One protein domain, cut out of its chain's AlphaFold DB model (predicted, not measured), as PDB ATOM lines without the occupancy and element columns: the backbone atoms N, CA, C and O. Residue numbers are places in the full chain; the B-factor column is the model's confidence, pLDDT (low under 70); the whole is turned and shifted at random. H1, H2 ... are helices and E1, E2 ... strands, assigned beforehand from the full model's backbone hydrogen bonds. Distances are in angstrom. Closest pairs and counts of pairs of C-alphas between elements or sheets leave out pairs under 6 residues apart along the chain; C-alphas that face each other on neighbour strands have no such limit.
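What this domain is: This is residues 15 to 101 of the 101 residues of a protein of Rotaria sp. Silwood2 (UniProt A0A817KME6). Four helices gather at one end of the domain, with H2, H3 and H4 set in a triangle, H3 packing on both H2 and H4, and with H1 near H2, and a small three-stranded sheet reaches away from them past the start of H3. The last helix, H5, lies beyond the sheet, away from the other helices. The 87 printed residues hold five named helices and three named strands in the order H1 H2 E1 E2 H3 H4 E3 H5; the sheet is mixed, in the order E2, E1, E3, and the class is mixed, helices and strands. The whole is compact, with a radius of gyration of the C-alphas of 13.5 A and spans of 38 by 27 by 18 A.

How they stand to each other: H1, residues 15 to 22, and H2, residues 28 to 36, are close but not clearly touching, with the C-alphas of Phe 21 and Thr 31 closest at 8.0 A. E1, residues 48 to 53, and E2, residues 56 to 59, form an antiparallel hairpin at 160 degrees, with N 51 and O 58 within hydrogen-bond range at 2.9 A. H3, residues 62 to 74, touches H2 at a steep tilt of 54 degrees, the same way; the closest C-alphas, of Leu 28 and Leu 67, are 6.4 A apart. H3 only grazes the sheet, with its residues 62 to 68. With residues 68 to 72 alone, H3 touches H4, residues 77 to 82, in a helical hairpin at 39 degrees; the closest C-alphas are those of Leu 71 and Leu 80, 6.9 A. E3, residues 85 to 87, is parallel to E1 at 26 degrees, with N 86 and O 48 at 2.8 A. The pairing is staggered: E1 pairs with E3 over residues 48 to 50 and with E2 over residues 50 to 53. H5, residues 93 to 100, touches no helix and is not on the sheet, but only just, with 4 pairs of C-alphas within 10 A. In H1, H2, H3, H4 and H5 every O i to N i+4 pair is within hydrogen-bond range.

Where its parts are: H1 begins at C-alpha 15, (-23.835, -30.002, 19.725). H2 measures 12.3 A and E1 16.1 A from first to last C-alpha. H3, the longest helix, runs 18.4 A from C-alpha 62 at (-37.400, -30.321, 6.095). H5 ends at C-alpha 100, (-39.626, -12.987, 10.901).

The domain as a whole: The C-alphas farthest apart, of Phe 37 and Asn 91, are 37.9 A apart. The printed part has no cut; the link from H2 to E1, 11 residues, is long. The mean pLDDT of the printed part is 74.0, with residues 15 to 25, 46, 53 to 58, 60 and 90 to 101 under 70.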
ATOM      1  N   GLU A  15     -24.399 -30.923  20.720       54.28
ATOM      2  CA  GLU A  15     -23.835 -30.002  19.725       54.28
ATOM      3  C   GLU A  15     -23.207 -30.725  18.527       54.28
ATOM      4  O   GLU A  15     -23.308 -30.256  17.394       54.28
ATOM      5  N   TYR A  16     -22.599 -31.893  18.743       63.22
ATOM      6  CA  TYR A  16     -21.983 -32.681  17.676       63.22
ATOM      7  C   TYR A  16     -23.044 -33.316  16.771       63.22
ATOM      8  O   TYR A  16     -22.921 -33.259  15.549       63.22
ATOM      9  N   ILE A  17     -24.116 -33.863  17.357       61.53
ATOM     10  CA  ILE A  17     -25.262 -34.411  16.612       61.53
ATOM     11  C   ILE A  17     -25.927 -33.307  15.798       61.53
ATOM     12  O   ILE A  17     -26.174 -33.483  14.604       61.53
ATOM     13  N   TYR A  18     -26.169 -32.155  16.432       61.66
ATOM     14  CA  TYR A  18     -26.725 -30.984  15.768       61.66
ATOM     15  C   TYR A  18     -25.871 -30.563  14.574       61.66
ATOM     16  O   TYR A  18     -26.391 -30.433  13.470       61.66
ATOM     17  N   THR A  19     -24.563 -30.417  14.780       64.94
ATOM     18  CA  THR A  19     -23.606 -30.013  13.745       64.94
ATOM     19  C   THR A  19     -23.572 -31.021  12.599       64.94
ATOM     20  O   THR A  19     -23.649 -30.645  11.436       64.94
ATOM     21  N   LYS A  20     -23.529 -32.321  12.895       65.81
ATOM     22  CA  LYS A  20     -23.495 -33.383  11.878       65.81
ATOM     23  C   LYS A  20     -24.794 -33.466  11.076       65.81
ATOM     24  O   LYS A  20     -24.744 -33.690   9.866       65.81
ATOM     25  N   PHE A  21     -25.941 -33.278  11.726       64.88
ATOM     26  CA  PHE A  21     -27.246 -33.278  11.067       64.88
ATOM     27  C   PHE A  21     -27.449 -32.018  10.212       64.88
ATOM     28  O   PHE A  21     -27.861 -32.129   9.057       64.88
ATOM     29  N   SER A  22     -27.104 -30.836  10.738       62.31
ATOM     30  CA  SER A  22     -27.235 -29.549  10.036       62.31
ATOM     31  C   SER A  22     -26.263 -29.421   8.862       62.31
ATOM     32  O   SER A  22     -26.648 -28.939   7.800       62.31
ATOM     33  N   GLN A  23     -25.041 -29.941   8.999       66.38
ATOM     34  CA  GLN A  23     -24.048 -29.998   7.920       66.38
ATOM     35  C   GLN A  23     -24.317 -31.124   6.909       66.38
ATOM     36  O   GLN A  23     -23.573 -31.280   5.945       66.38
ATOM     37  N   GLY A  24     -25.360 -31.936   7.118       60.94
ATOM     38  CA  GLY A  24     -25.720 -33.038   6.227       60.94
ATOM     39  C   GLY A  24     -24.716 -34.192   6.195       60.94
ATOM     40  O   GLY A  24     -24.785 -35.019   5.290       60.94
ATOM     41  N   VAL A  25     -23.816 -34.256   7.176       69.56
ATOM     42  CA  VAL A  25     -22.785 -35.293   7.317       69.56
ATOM     43  C   VAL A  25     -23.392 -36.618   7.776       69.56
ATOM     44  O   VAL A  25     -22.868 -37.673   7.444       69.56
ATOM     45  N   MET A  26     -24.494 -36.564   8.528       71.00
ATOM     46  CA  MET A  26     -25.258 -37.744   8.925       71.00
ATOM     47  C   MET A  26     -26.479 -37.917   8.015       71.00
ATOM     48  O   MET A  26     -27.226 -36.968   7.737       71.00
ATOM     49  N   THR A  27     -26.687 -39.142   7.543       78.38
ATOM     50  CA  THR A  27     -27.850 -39.509   6.736       78.38
ATOM     51  C   THR A  27     -29.107 -39.632   7.602       78.38
ATOM     52  O   THR A  27     -29.051 -39.791   8.826       78.38
ATOM     53  N   LEU A  28     -30.278 -39.578   6.958       75.25
ATOM     54  CA  LEU A  28     -31.564 -39.807   7.621       75.25
ATOM     55  C   LEU A  28     -31.608 -41.182   8.307       75.25
ATOM     56  O   LEU A  28     -32.057 -41.280   9.445       75.25
ATOM     57  N   GLY A  29     -31.107 -42.220   7.628       76.81
ATOM     58  CA  GLY A  29     -31.094 -43.592   8.135       76.81
ATOM     59  C   GLY A  29     -30.199 -43.761   9.360       76.81
ATOM     60  O   GLY A  29     -30.629 -44.347  10.347       76.81
ATOM     61  N   GLU A  30     -28.995 -43.185   9.347       79.75
ATOM     62  CA  GLU A  30     -28.106 -43.201  10.519       79.75
ATOM     63  C   GLU A  30     -28.735 -42.480  11.715       79.75
ATOM     64  O   GLU A  30     -28.669 -42.977  12.837       79.75
ATOM     65  N   THR A  31     -29.399 -41.345  11.469       78.50
ATOM     66  CA  THR A  31     -30.087 -40.582  12.521       78.50
ATOM     67  C   THR A  31     -31.258 -41.373  13.108       78.50
ATOM     68  O   THR A  31     -31.421 -41.413  14.324       78.50
ATOM     69  N   TYR A  32     -32.055 -42.025  12.256       82.81
ATOM     70  CA  TYR A  32     -33.162 -42.887  12.670       82.81
ATOM     71  C   TYR A  32     -32.674 -44.028  13.564       82.81
ATOM     72  O   TYR A  32     -33.143 -44.175  14.690       82.81
ATOM     73  N   VAL A  33     -31.688 -44.797  13.088       82.62
ATOM     74  CA  VAL A  33     -31.111 -45.928  13.827       82.62
ATOM     75  C   VAL A  33     -30.592 -45.445  15.179       82.62
ATOM     76  O   VAL A  33     -30.920 -46.019  16.212       82.62
ATOM     77  N   ALA A  34     -29.842 -44.345  15.201       81.75
ATOM     78  CA  ALA A  34     -29.288 -43.818  16.438       81.75
ATOM     79  C   ALA A  34     -30.357 -43.395  17.465       81.75
ATOM     80  O   ALA A  34     -30.147 -43.595  18.659       81.75
ATOM     81  N   LEU A  35     -31.500 -42.860  17.026       82.94
ATOM     82  CA  LEU A  35     -32.615 -42.518  17.917       82.94
ATOM     83  C   LEU A  35     -33.331 -43.761  18.455       82.94
ATOM     84  O   LEU A  35     -33.548 -43.866  19.657       82.94
ATOM     85  N   VAL A  36     -33.662 -44.717  17.583       83.94
ATOM     86  CA  VAL A  36     -34.403 -45.936  17.959       83.94
ATOM     87  C   VAL A  36     -33.599 -46.813  18.917       83.94
ATOM     88  O   VAL A  36     -34.140 -47.350  19.878       83.94
ATOM     89  N   PHE A  37     -32.285 -46.915  18.710       83.44
ATOM     90  CA  PHE A  37     -31.402 -47.668  19.604       83.44
ATOM     91  C   PHE A  37     -30.964 -46.880  20.851       83.44
ATOM     92  O   PHE A  37     -30.138 -47.375  21.617       83.44
ATOM     93  N   GLY A  38     -31.481 -45.663  21.069       76.56
ATOM     94  CA  GLY A  38     -31.154 -44.845  22.243       76.56
ATOM     95  C   GLY A  38     -29.699 -44.365  22.292       76.56
ATOM     96  O   GLY A  38     -29.193 -44.022  23.358       76.56
ATOM     97  N   LEU A  39     -29.008 -44.343  21.149       78.56
ATOM     98  CA  LEU A  39     -27.648 -43.804  21.026       78.56
ATOM     99  C   LEU A  39     -27.649 -42.270  21.042       78.56
ATOM    100  O   LEU A  39     -26.651 -41.644  21.401       78.56
ATOM    101  N   ILE A  40     -28.771 -41.674  20.639       76.00
ATOM    102  CA  ILE A  40     -29.036 -40.241  20.667       76.00
ATOM    103  C   ILE A  40     -30.312 -40.004  21.467       76.00
ATOM    104  O   ILE A  40     -31.343 -40.610  21.184       76.00
ATOM    105  N   ASP A  41     -30.252 -39.077  22.419       79.44
ATOM    106  CA  ASP A  41     -31.444 -38.583  23.098       79.44
ATOM    107  C   ASP A  41     -32.260 -37.694  22.128       79.44
ATOM    108  O   ASP A  41     -31.724 -36.718  21.585       79.44
ATOM    109  N   PRO A  42     -33.551 -37.988  21.887       76.50
ATOM    110  CA  PRO A  42     -34.404 -37.191  21.003       76.50
ATOM    111  C   PRO A  42     -34.538 -35.724  21.437       76.50
ATOM    112  O   PRO A  42     -34.722 -34.839  20.595       76.50
ATOM    113  N   THR A  43     -34.389 -35.437  22.733       77.81
ATOM    114  CA  THR A  43     -34.407 -34.075  23.281       77.81
ATOM    115  C   THR A  43     -33.181 -33.266  22.863       77.81
ATOM    116  O   THR A  43     -33.253 -32.034  22.810       77.81
ATOM    117  N   CYS A  44     -32.077 -33.923  22.484       72.06
ATOM    118  CA  CYS A  44     -30.886 -33.247  21.988       72.06
ATOM    119  C   CYS A  44     -31.116 -32.580  20.626       72.06
ATOM    120  O   CYS A  44     -30.430 -31.615  20.278       72.06
ATOM    121  N   LEU A  45     -32.108 -33.033  19.859       74.69
ATOM    122  CA  LEU A  45     -32.458 -32.376  18.611       74.69
ATOM    123  C   LEU A  45     -33.080 -30.994  18.897       74.69
ATOM    124  O   LEU A  45     -33.837 -30.834  19.863       74.69
ATOM    125  N   PRO A  46     -32.763 -29.968  18.084       69.81
ATOM    126  CA  PRO A  46     -33.411 -28.671  18.197       69.81
ATOM    127  C   PRO A  46     -34.922 -28.797  18.053       69.81
ATOM    128  O   PRO A  46     -35.429 -29.650  17.314       69.81
ATOM    129  N   SER A  47     -35.633 -27.891  18.713       72.12
ATOM    130  CA  SER A  47     -37.072 -27.761  18.544       72.12
ATOM    131  C   SER A  47     -37.425 -27.547  17.074       72.12
ATOM    132  O   SER A  47     -36.727 -26.841  16.344       72.12
ATOM    133  N   MET A  48     -38.514 -28.165  16.637       76.38
ATOM    134  CA  MET A  48     -39.085 -27.952  15.310       76.38
ATOM    135  C   MET A  48     -40.482 -27.385  15.472       76.38
ATOM    136  O   MET A  48     -41.227 -27.869  16.324       76.38
ATOM    137  N   ALA A  49     -40.847 -26.403  14.649       74.38
ATOM    138  CA  ALA A  49     -42.232 -25.978  14.555       74.38
ATOM    139  C   ALA A  49     -42.880 -26.563  13.301       74.38
ATOM    140  O   ALA A  49     -42.315 -26.501  12.206       74.38
ATOM    141  N   ILE A  50     -44.071 -27.124  13.480       75.12
ATOM    142  CA  ILE A  50     -44.931 -27.580  12.395       75.12
ATOM    143  C   ILE A  50     -46.121 -26.631  12.336       75.12
ATOM    144  O   ILE A  50     -46.858 -26.483  13.313       75.12
ATOM    145  N   ILE A  51     -46.316 -26.011  11.176       75.81
ATOM    146  CA  ILE A  51     -47.452 -25.135  10.903       75.81
ATOM    147  C   ILE A  51     -48.334 -25.838   9.876       75.81
ATOM    148  O   ILE A  51     -47.901 -26.107   8.756       75.81
ATOM    149  N   SER A  52     -49.578 -26.132  10.245       72.81
ATOM    150  CA  SER A  52     -50.579 -26.646   9.308       72.81
ATOM    151  C   SER A  52     -51.487 -25.500   8.877       72.81
ATOM    152  O   SER A  52     -52.091 -24.830   9.715       72.81
ATOM    153  N   TYR A  53     -51.554 -25.230   7.577       69.25
ATOM    154  CA  TYR A  53     -52.392 -24.175   7.015       69.25
ATOM    155  C   TYR A  53     -52.858 -24.547   5.611       69.25
ATOM    156  O   TYR A  53     -52.040 -24.926   4.777       69.25
ATOM    157  N   ASP A  54     -54.158 -24.392   5.341       69.19
ATOM    158  CA  ASP A  54     -54.751 -24.604   4.010       69.19
ATOM    159  C   ASP A  54     -54.402 -25.985   3.416       69.19
ATOM    160  O   ASP A  54     -53.899 -26.112   2.300       69.19
ATOM    161  N   ASN A  55     -54.573 -27.036   4.233       65.69
ATOM    162  CA  ASN A  55     -54.193 -28.428   3.942       65.69
ATOM    163  C   ASN A  55     -52.706 -28.646   3.586       65.69
ATOM    164  O   ASN A  55     -52.336 -29.711   3.089       65.69
ATOM    165  N   LYS A  56     -51.835 -27.665   3.849       66.88
ATOM    166  CA  LYS A  56     -50.386 -27.744   3.634       66.88
ATOM    167  C   LYS A  56     -49.644 -27.709   4.964       66.88
ATOM    168  O   LYS A  56     -49.998 -26.962   5.873       66.88
ATOM    169  N   ILE A  57     -48.577 -28.500   5.045       67.00
ATOM    170  CA  ILE A  57     -47.674 -28.541   6.196       67.00
ATOM    171  C   ILE A  57     -46.424 -27.735   5.856       67.00
ATOM    172  O   ILE A  57     -45.723 -28.047   4.893       67.00
ATOM    173  N   TRP A  58     -46.143 -26.727   6.670       67.38
ATOM    174  CA  TRP A  58     -44.939 -25.912   6.617       67.38
ATOM    175  C   TRP A  58     -44.037 -26.265   7.800       67.38
ATOM    176  O   TRP A  58     -44.503 -26.410   8.930       67.38
ATOM    177  N   CYS A  59     -42.745 -26.423   7.528       71.81
ATOM    178  CA  CYS A  59     -41.726 -26.736   8.522       71.81
ATOM    179  C   CYS A  59     -40.431 -26.004   8.156       71.81
ATOM    180  O   CYS A  59     -40.051 -26.001   6.984       71.81
ATOM    181  N   THR A  60     -39.744 -25.424   9.141       65.75
ATOM    182  CA  THR A  60     -38.432 -24.783   8.933       65.75
ATOM    183  C   THR A  60     -37.293 -25.772   8.743       65.75
ATOM    184  O   THR A  60     -36.273 -25.417   8.163       65.75
ATOM    185  N   ASP A  61     -37.460 -27.020   9.185       73.88
ATOM    186  CA  ASP A  61     -36.458 -28.076   9.059       73.88
ATOM    187  C   ASP A  61     -37.047 -29.279   8.309       73.88
ATOM    188  O   ASP A  61     -37.640 -30.201   8.878       73.88
ATOM    189  N   THR A  62     -36.899 -29.263   6.984       72.38
ATOM    190  CA  THR A  62     -37.400 -30.321   6.095       72.38
ATOM    191  C   THR A  62     -36.743 -31.674   6.367       72.38
ATOM    192  O   THR A  62     -37.393 -32.713   6.213       72.38
ATOM    193  N   ARG A  63     -35.483 -31.696   6.829       74.38
ATOM    194  CA  ARG A  63     -34.780 -32.938   7.185       74.38
ATOM    195  C   ARG A  63     -35.377 -33.545   8.448       74.38
ATOM    196  O   ARG A  63     -35.665 -34.740   8.462       74.38
ATOM    197  N   ARG A  64     -35.625 -32.739   9.483       77.56
ATOM    198  CA  ARG A  64     -36.256 -33.219  10.722       77.56
ATOM    199  C   ARG A  64     -37.718 -33.600  10.508       77.56
ATOM    200  O   ARG A  64     -38.151 -34.607  11.055       77.56
ATOM    201  N   LEU A  65     -38.445 -32.897   9.637       81.19
ATOM    202  CA  LEU A  65     -39.786 -33.324   9.226       81.19
ATOM    203  C   LEU A  65     -39.758 -34.707   8.560       81.19
ATOM    204  O   LEU A  65     -40.625 -35.535   8.821       81.19
ATOM    205  N   THR A  66     -38.759 -34.967   7.714       83.38
ATOM    206  CA  THR A  66     -38.592 -36.276   7.064       83.38
ATOM    207  C   THR A  66     -38.299 -37.369   8.092       83.38
ATOM    208  O   THR A  66     -38.869 -38.452   8.013       83.38
ATOM    209  N   LEU A  67     -37.472 -37.070   9.097       84.69
ATOM    210  CA  LEU A  67     -37.174 -37.983  10.202       84.69
ATOM    211  C   LEU A  67     -38.412 -38.308  11.040       84.69
ATOM    212  O   LEU A  67     -38.660 -39.473  11.321       84.69
ATOM    213  N   VAL A  68     -39.209 -37.296  11.387       85.81
ATOM    214  CA  VAL A  68     -40.469 -37.473  12.124       85.81
ATOM    215  C   VAL A  68     -41.439 -38.358  11.344       85.81
ATOM    216  O   VAL A  68     -41.983 -39.299  11.909       85.81
ATOM    217  N   LYS A  69     -41.603 -38.113  10.039       85.00
ATOM    218  CA  LYS A  69     -42.453 -38.948   9.177       85.00
ATOM    219  C   LYS A  69     -41.970 -40.393   9.104       85.00
ATOM    220  O   LYS A  69     -42.786 -41.304   9.058       85.00
ATOM    221  N   GLU A  70     -40.658 -40.609   9.075       87.44
ATOM    222  CA  GLU A  70     -40.094 -41.959   9.050       87.44
ATOM    223  C   GLU A  70     -40.301 -42.684  10.387       87.44
ATOM    224  O   GLU A  70     -40.725 -43.834  10.388       87.44
ATOM    225  N   LEU A  71     -40.094 -42.006  11.519       87.44
ATOM    226  CA  LEU A  71     -40.403 -42.547  12.848       87.44
ATOM    227  C   LEU A  71     -41.896 -42.889  12.988       87.44
ATOM    228  O   LEU A  71     -42.240 -43.953  13.496       87.44
ATOM    229  N   GLU A  72     -42.780 -42.025  12.483       88.44
ATOM    230  CA  GLU A  72     -44.232 -42.246  12.474       88.44
ATOM    231  C   GLU A  72     -44.606 -43.460  11.615       88.44
ATOM    232  O   GLU A  72     -45.361 -44.328  12.050       88.44
ATOM    233  N   ARG A  73     -44.014 -43.570  10.420       89.81
ATOM    234  CA  ARG A  73     -44.223 -44.694   9.499       89.81
ATOM    235  C   ARG A  73     -43.814 -46.038  10.106       89.81
ATOM    236  O   ARG A  73     -44.426 -47.054   9.783       89.81
ATOM    237  N   GLN A  74     -42.774 -46.045  10.933       87.19
ATOM    238  CA  GLN A  74     -42.220 -47.249  11.559       87.19
ATOM    239  C   GLN A  74     -42.854 -47.554  12.927       87.19
ATOM    240  O   GLN A  74     -42.631 -48.628  13.476       87.19
ATOM    241  N   GLY A  75     -43.683 -46.648  13.456       88.19
ATOM    242  CA  GLY A  75     -44.370 -46.824  14.735       88.19
ATOM    243  C   GLY A  75     -43.499 -46.557  15.966       88.19
ATOM    244  O   GLY A  75     -43.813 -47.052  17.046       88.19
ATOM    245  N   GLU A  76     -42.435 -45.762  15.830       89.50
ATOM    246  CA  GLU A  76     -41.486 -45.421  16.905       89.50
ATOM    247  C   GLU A  76     -42.039 -44.306  17.818       89.50
ATOM    248  O   GLU A  76     -41.471 -43.220  17.975       89.50
ATOM    249  N   TRP A  77     -43.212 -44.552  18.408       85.81
ATOM    250  CA  TRP A  77     -44.003 -43.539  19.114       85.81
ATOM    251  C   TRP A  77     -43.339 -42.988  20.380       85.81
ATOM    252  O   TRP A  77     -43.564 -41.829  20.727       85.81
ATOM    253  N   ASP A  78     -42.530 -43.783  21.077       85.81
ATOM    254  CA  ASP A  78     -41.864 -43.350  22.312       85.81
ATOM    255  C   ASP A  78     -40.719 -42.368  22.025       85.81
ATOM    256  O   ASP A  78     -40.543 -41.368  22.730       85.81
ATOM    257  N   VAL A  79     -40.010 -42.584  20.915       84.88
ATOM    258  CA  VAL A  79     -39.036 -41.628  20.379       84.88
ATOM    259  C   VAL A  79     -39.754 -40.349  19.946       84.88
ATOM    260  O   VAL A  79     -39.344 -39.253  20.313       84.88
ATOM    261  N   LEU A  80     -40.874 -40.464  19.224       84.38
ATOM    262  CA  LEU A  80     -41.643 -39.298  18.774       84.38
ATOM    263  C   LEU A  80     -42.149 -38.430  19.930       84.38
ATOM    264  O   LEU A  80     -42.043 -37.206  19.864       84.38
ATOM    265  N   LYS A  81     -42.661 -39.041  21.005       85.00
ATOM    266  CA  LYS A  81     -43.161 -38.318  22.189       85.00
ATOM    267  C   LYS A  81     -42.074 -37.547  22.935       85.00
ATOM    268  O   LYS A  81     -42.387 -36.568  23.605       85.00
ATOM    269  N   SER A  82     -40.820 -37.988  22.851       84.19
ATOM    270  CA  SER A  82     -39.685 -37.316  23.493       84.19
ATOM    271  C   SER A  82     -39.060 -36.220  22.620       84.19
ATOM    272  O   SER A  82     -38.271 -35.414  23.114       84.19
ATOM    273  N   MET A  83     -39.441 -36.116  21.341       83.19
ATOM    274  CA  MET A  83     -39.010 -35.017  20.478       83.19
ATOM    275  C   MET A  83     -39.726 -33.703  20.820       83.19
ATOM    276  O   MET A  83     -40.935 -33.648  21.039       83.19
ATOM    277  N   ARG A  84     -38.979 -32.592  20.778       78.31
ATOM    278  CA  ARG A  84     -39.510 -31.232  20.981       78.31
ATOM    279  C   ARG A  84     -40.154 -30.693  19.700       78.31
ATOM    280  O   ARG A  84     -39.543 -29.926  18.953       78.31
ATOM    281  N   ILE A  85     -41.382 -31.128  19.429       78.50
ATOM    282  CA  ILE A  85     -42.176 -30.698  18.271       78.50
ATOM    283  C   ILE A  85     -43.252 -29.720  18.745       78.50
ATOM    284  O   ILE A  85     -44.130 -30.078  19.525       78.50
ATOM    285  N   HIS A  86     -43.192 -28.481  18.264       78.44
ATOM    286  CA  HIS A  86     -44.181 -27.450  18.559       78.44
ATOM    287  C   HIS A  86     -45.164 -27.354  17.398       78.44
ATOM    288  O   HIS A  86     -44.784 -27.037  16.271       78.44
ATOM    289  N   GLN A  87     -46.439 -27.613  17.660       73.25
ATOM    290  CA  GLN A  87     -47.484 -27.305  16.696       73.25
ATOM    291  C   GLN A  87     -47.872 -25.838  16.868       73.25
ATOM    292  O   GLN A  87     -48.313 -25.438  17.943       73.25
ATOM    293  N   VAL A  88     -47.657 -25.034  15.828       73.56
ATOM    294  CA  VAL A  88     -47.910 -23.590  15.871       73.56
ATOM    295  C   VAL A  88     -49.092 -23.272  14.970       73.56
ATOM    296  O   VAL A  88     -49.094 -23.588  13.777       73.56
ATOM    297  N   GLU A  89     -50.111 -22.633  15.539       72.44
ATOM    298  CA  GLU A  89     -51.240 -22.121  14.771       72.44
ATOM    299  C   GLU A  89     -50.865 -20.797  14.103       72.44
ATOM    300  O   GLU A  89     -50.269 -19.916  14.721       72.44
ATOM    301  N   LYS A  90     -51.274 -20.617  12.845       65.44
ATOM    302  CA  LYS A  90     -50.954 -19.427  12.040       65.44
ATOM    303  C   LYS A  90     -51.370 -18.097  12.691       65.44
ATOM    304  O   LYS A  90     -50.764 -17.066  12.426       65.44
ATOM    305  N   ASN A  91     -52.398 -18.114  13.534       69.00
ATOM    306  CA  ASN A  91     -52.945 -16.911  14.162       69.00
ATOM    307  C   ASN A  91     -52.276 -16.570  15.504       69.00
ATOM    308  O   ASN A  91     -52.737 -15.672  16.205       69.00
ATOM    309  N   THR A  92     -51.212 -17.282  15.882       66.44
ATOM    310  CA  THR A  92     -50.497 -17.032  17.135       66.44
ATOM    311  C   THR A  92     -49.364 -16.023  16.945       66.44
ATOM    312  O   THR A  92     -48.743 -15.988  15.881       66.44
ATOM    313  N   PRO A  93     -49.023 -15.233  17.978       66.00
ATOM    314  CA  PRO A  93     -47.816 -14.404  17.965       66.00
ATOM    315  C   PRO A  93     -46.548 -15.218  17.661       66.00
ATOM    316  O   PRO A  93     -45.682 -14.755  16.930       66.00
ATOM    317  N   GLN A  94     -46.501 -16.481  18.107       63.12
ATOM    318  CA  GLN A  94     -45.392 -17.402  17.835       63.12
ATOM    319  C   GLN A  94     -45.189 -17.668  16.339       63.12
ATOM    320  O   GLN A  94     -44.063 -17.896  15.913       63.12
ATOM    321  N   TYR A  95     -46.250 -17.624  15.524       63.84
ATOM    322  CA  TYR A  95     -46.127 -17.698  14.069       63.84
ATOM    323  C   TYR A  95     -45.436 -16.454  13.494       63.84
ATOM    324  O   TYR A  95     -44.621 -16.582  12.587       63.84
ATOM    325  N   GLN A  96     -45.728 -15.259  14.021       61.56
ATOM    326  CA  GLN A  96     -45.104 -14.017  13.552       61.56
ATOM    327  C   GLN A  96     -43.616 -13.974  13.902       61.56
ATOM    328  O   GLN A  96     -42.804 -13.673  13.029       61.56
ATOM    329  N   ASP A  97     -43.264 -14.364  15.129       60.12
ATOM    330  CA  ASP A  97     -41.868 -14.474  15.566       60.12
ATOM    331  C   ASP A  97     -41.086 -15.494  14.723       60.12
ATOM    332  O   ASP A  97     -39.907 -15.302  14.446       60.12
ATOM    333  N   PHE A  98     -41.756 -16.556  14.264       56.84
ATOM    334  CA  PHE A  98     -41.156 -17.640  13.486       56.84
ATOM    335  C   PHE A  98     -41.033 -17.357  11.981       56.84
ATOM    336  O   PHE A  98     -40.177 -17.932  11.316       56.84
ATOM    337  N   VAL A  99     -41.887 -16.498  11.415       55.91
ATOM    338  CA  VAL A  99     -41.787 -16.053  10.009       55.91
ATOM    339  C   VAL A  99     -40.781 -14.904   9.851       55.91
ATOM    340  O   VAL A  99     -40.260 -14.701   8.756       55.91
ATOM    341  N   ALA A 100     -40.526 -14.141  10.916       53.53
ATOM    342  CA  ALA A 100     -39.626 -12.987  10.901       53.53
ATOM    343  C   ALA A 100     -38.132 -13.336  11.082       53.53
ATOM    344  O   ALA A 100     -37.284 -12.496  10.776       53.53
ATOM    345  N   SER A 101     -37.819 -14.532  11.591       50.38
ATOM    346  CA  SER A 101     -36.466 -15.083  11.790       50.38
ATOM    347  C   SER A 101     -35.961 -15.865  10.583       50.38
ATOM    348  O   SER A 101     -34.769 -15.707  10.240       50.38
TER     349      SER A 101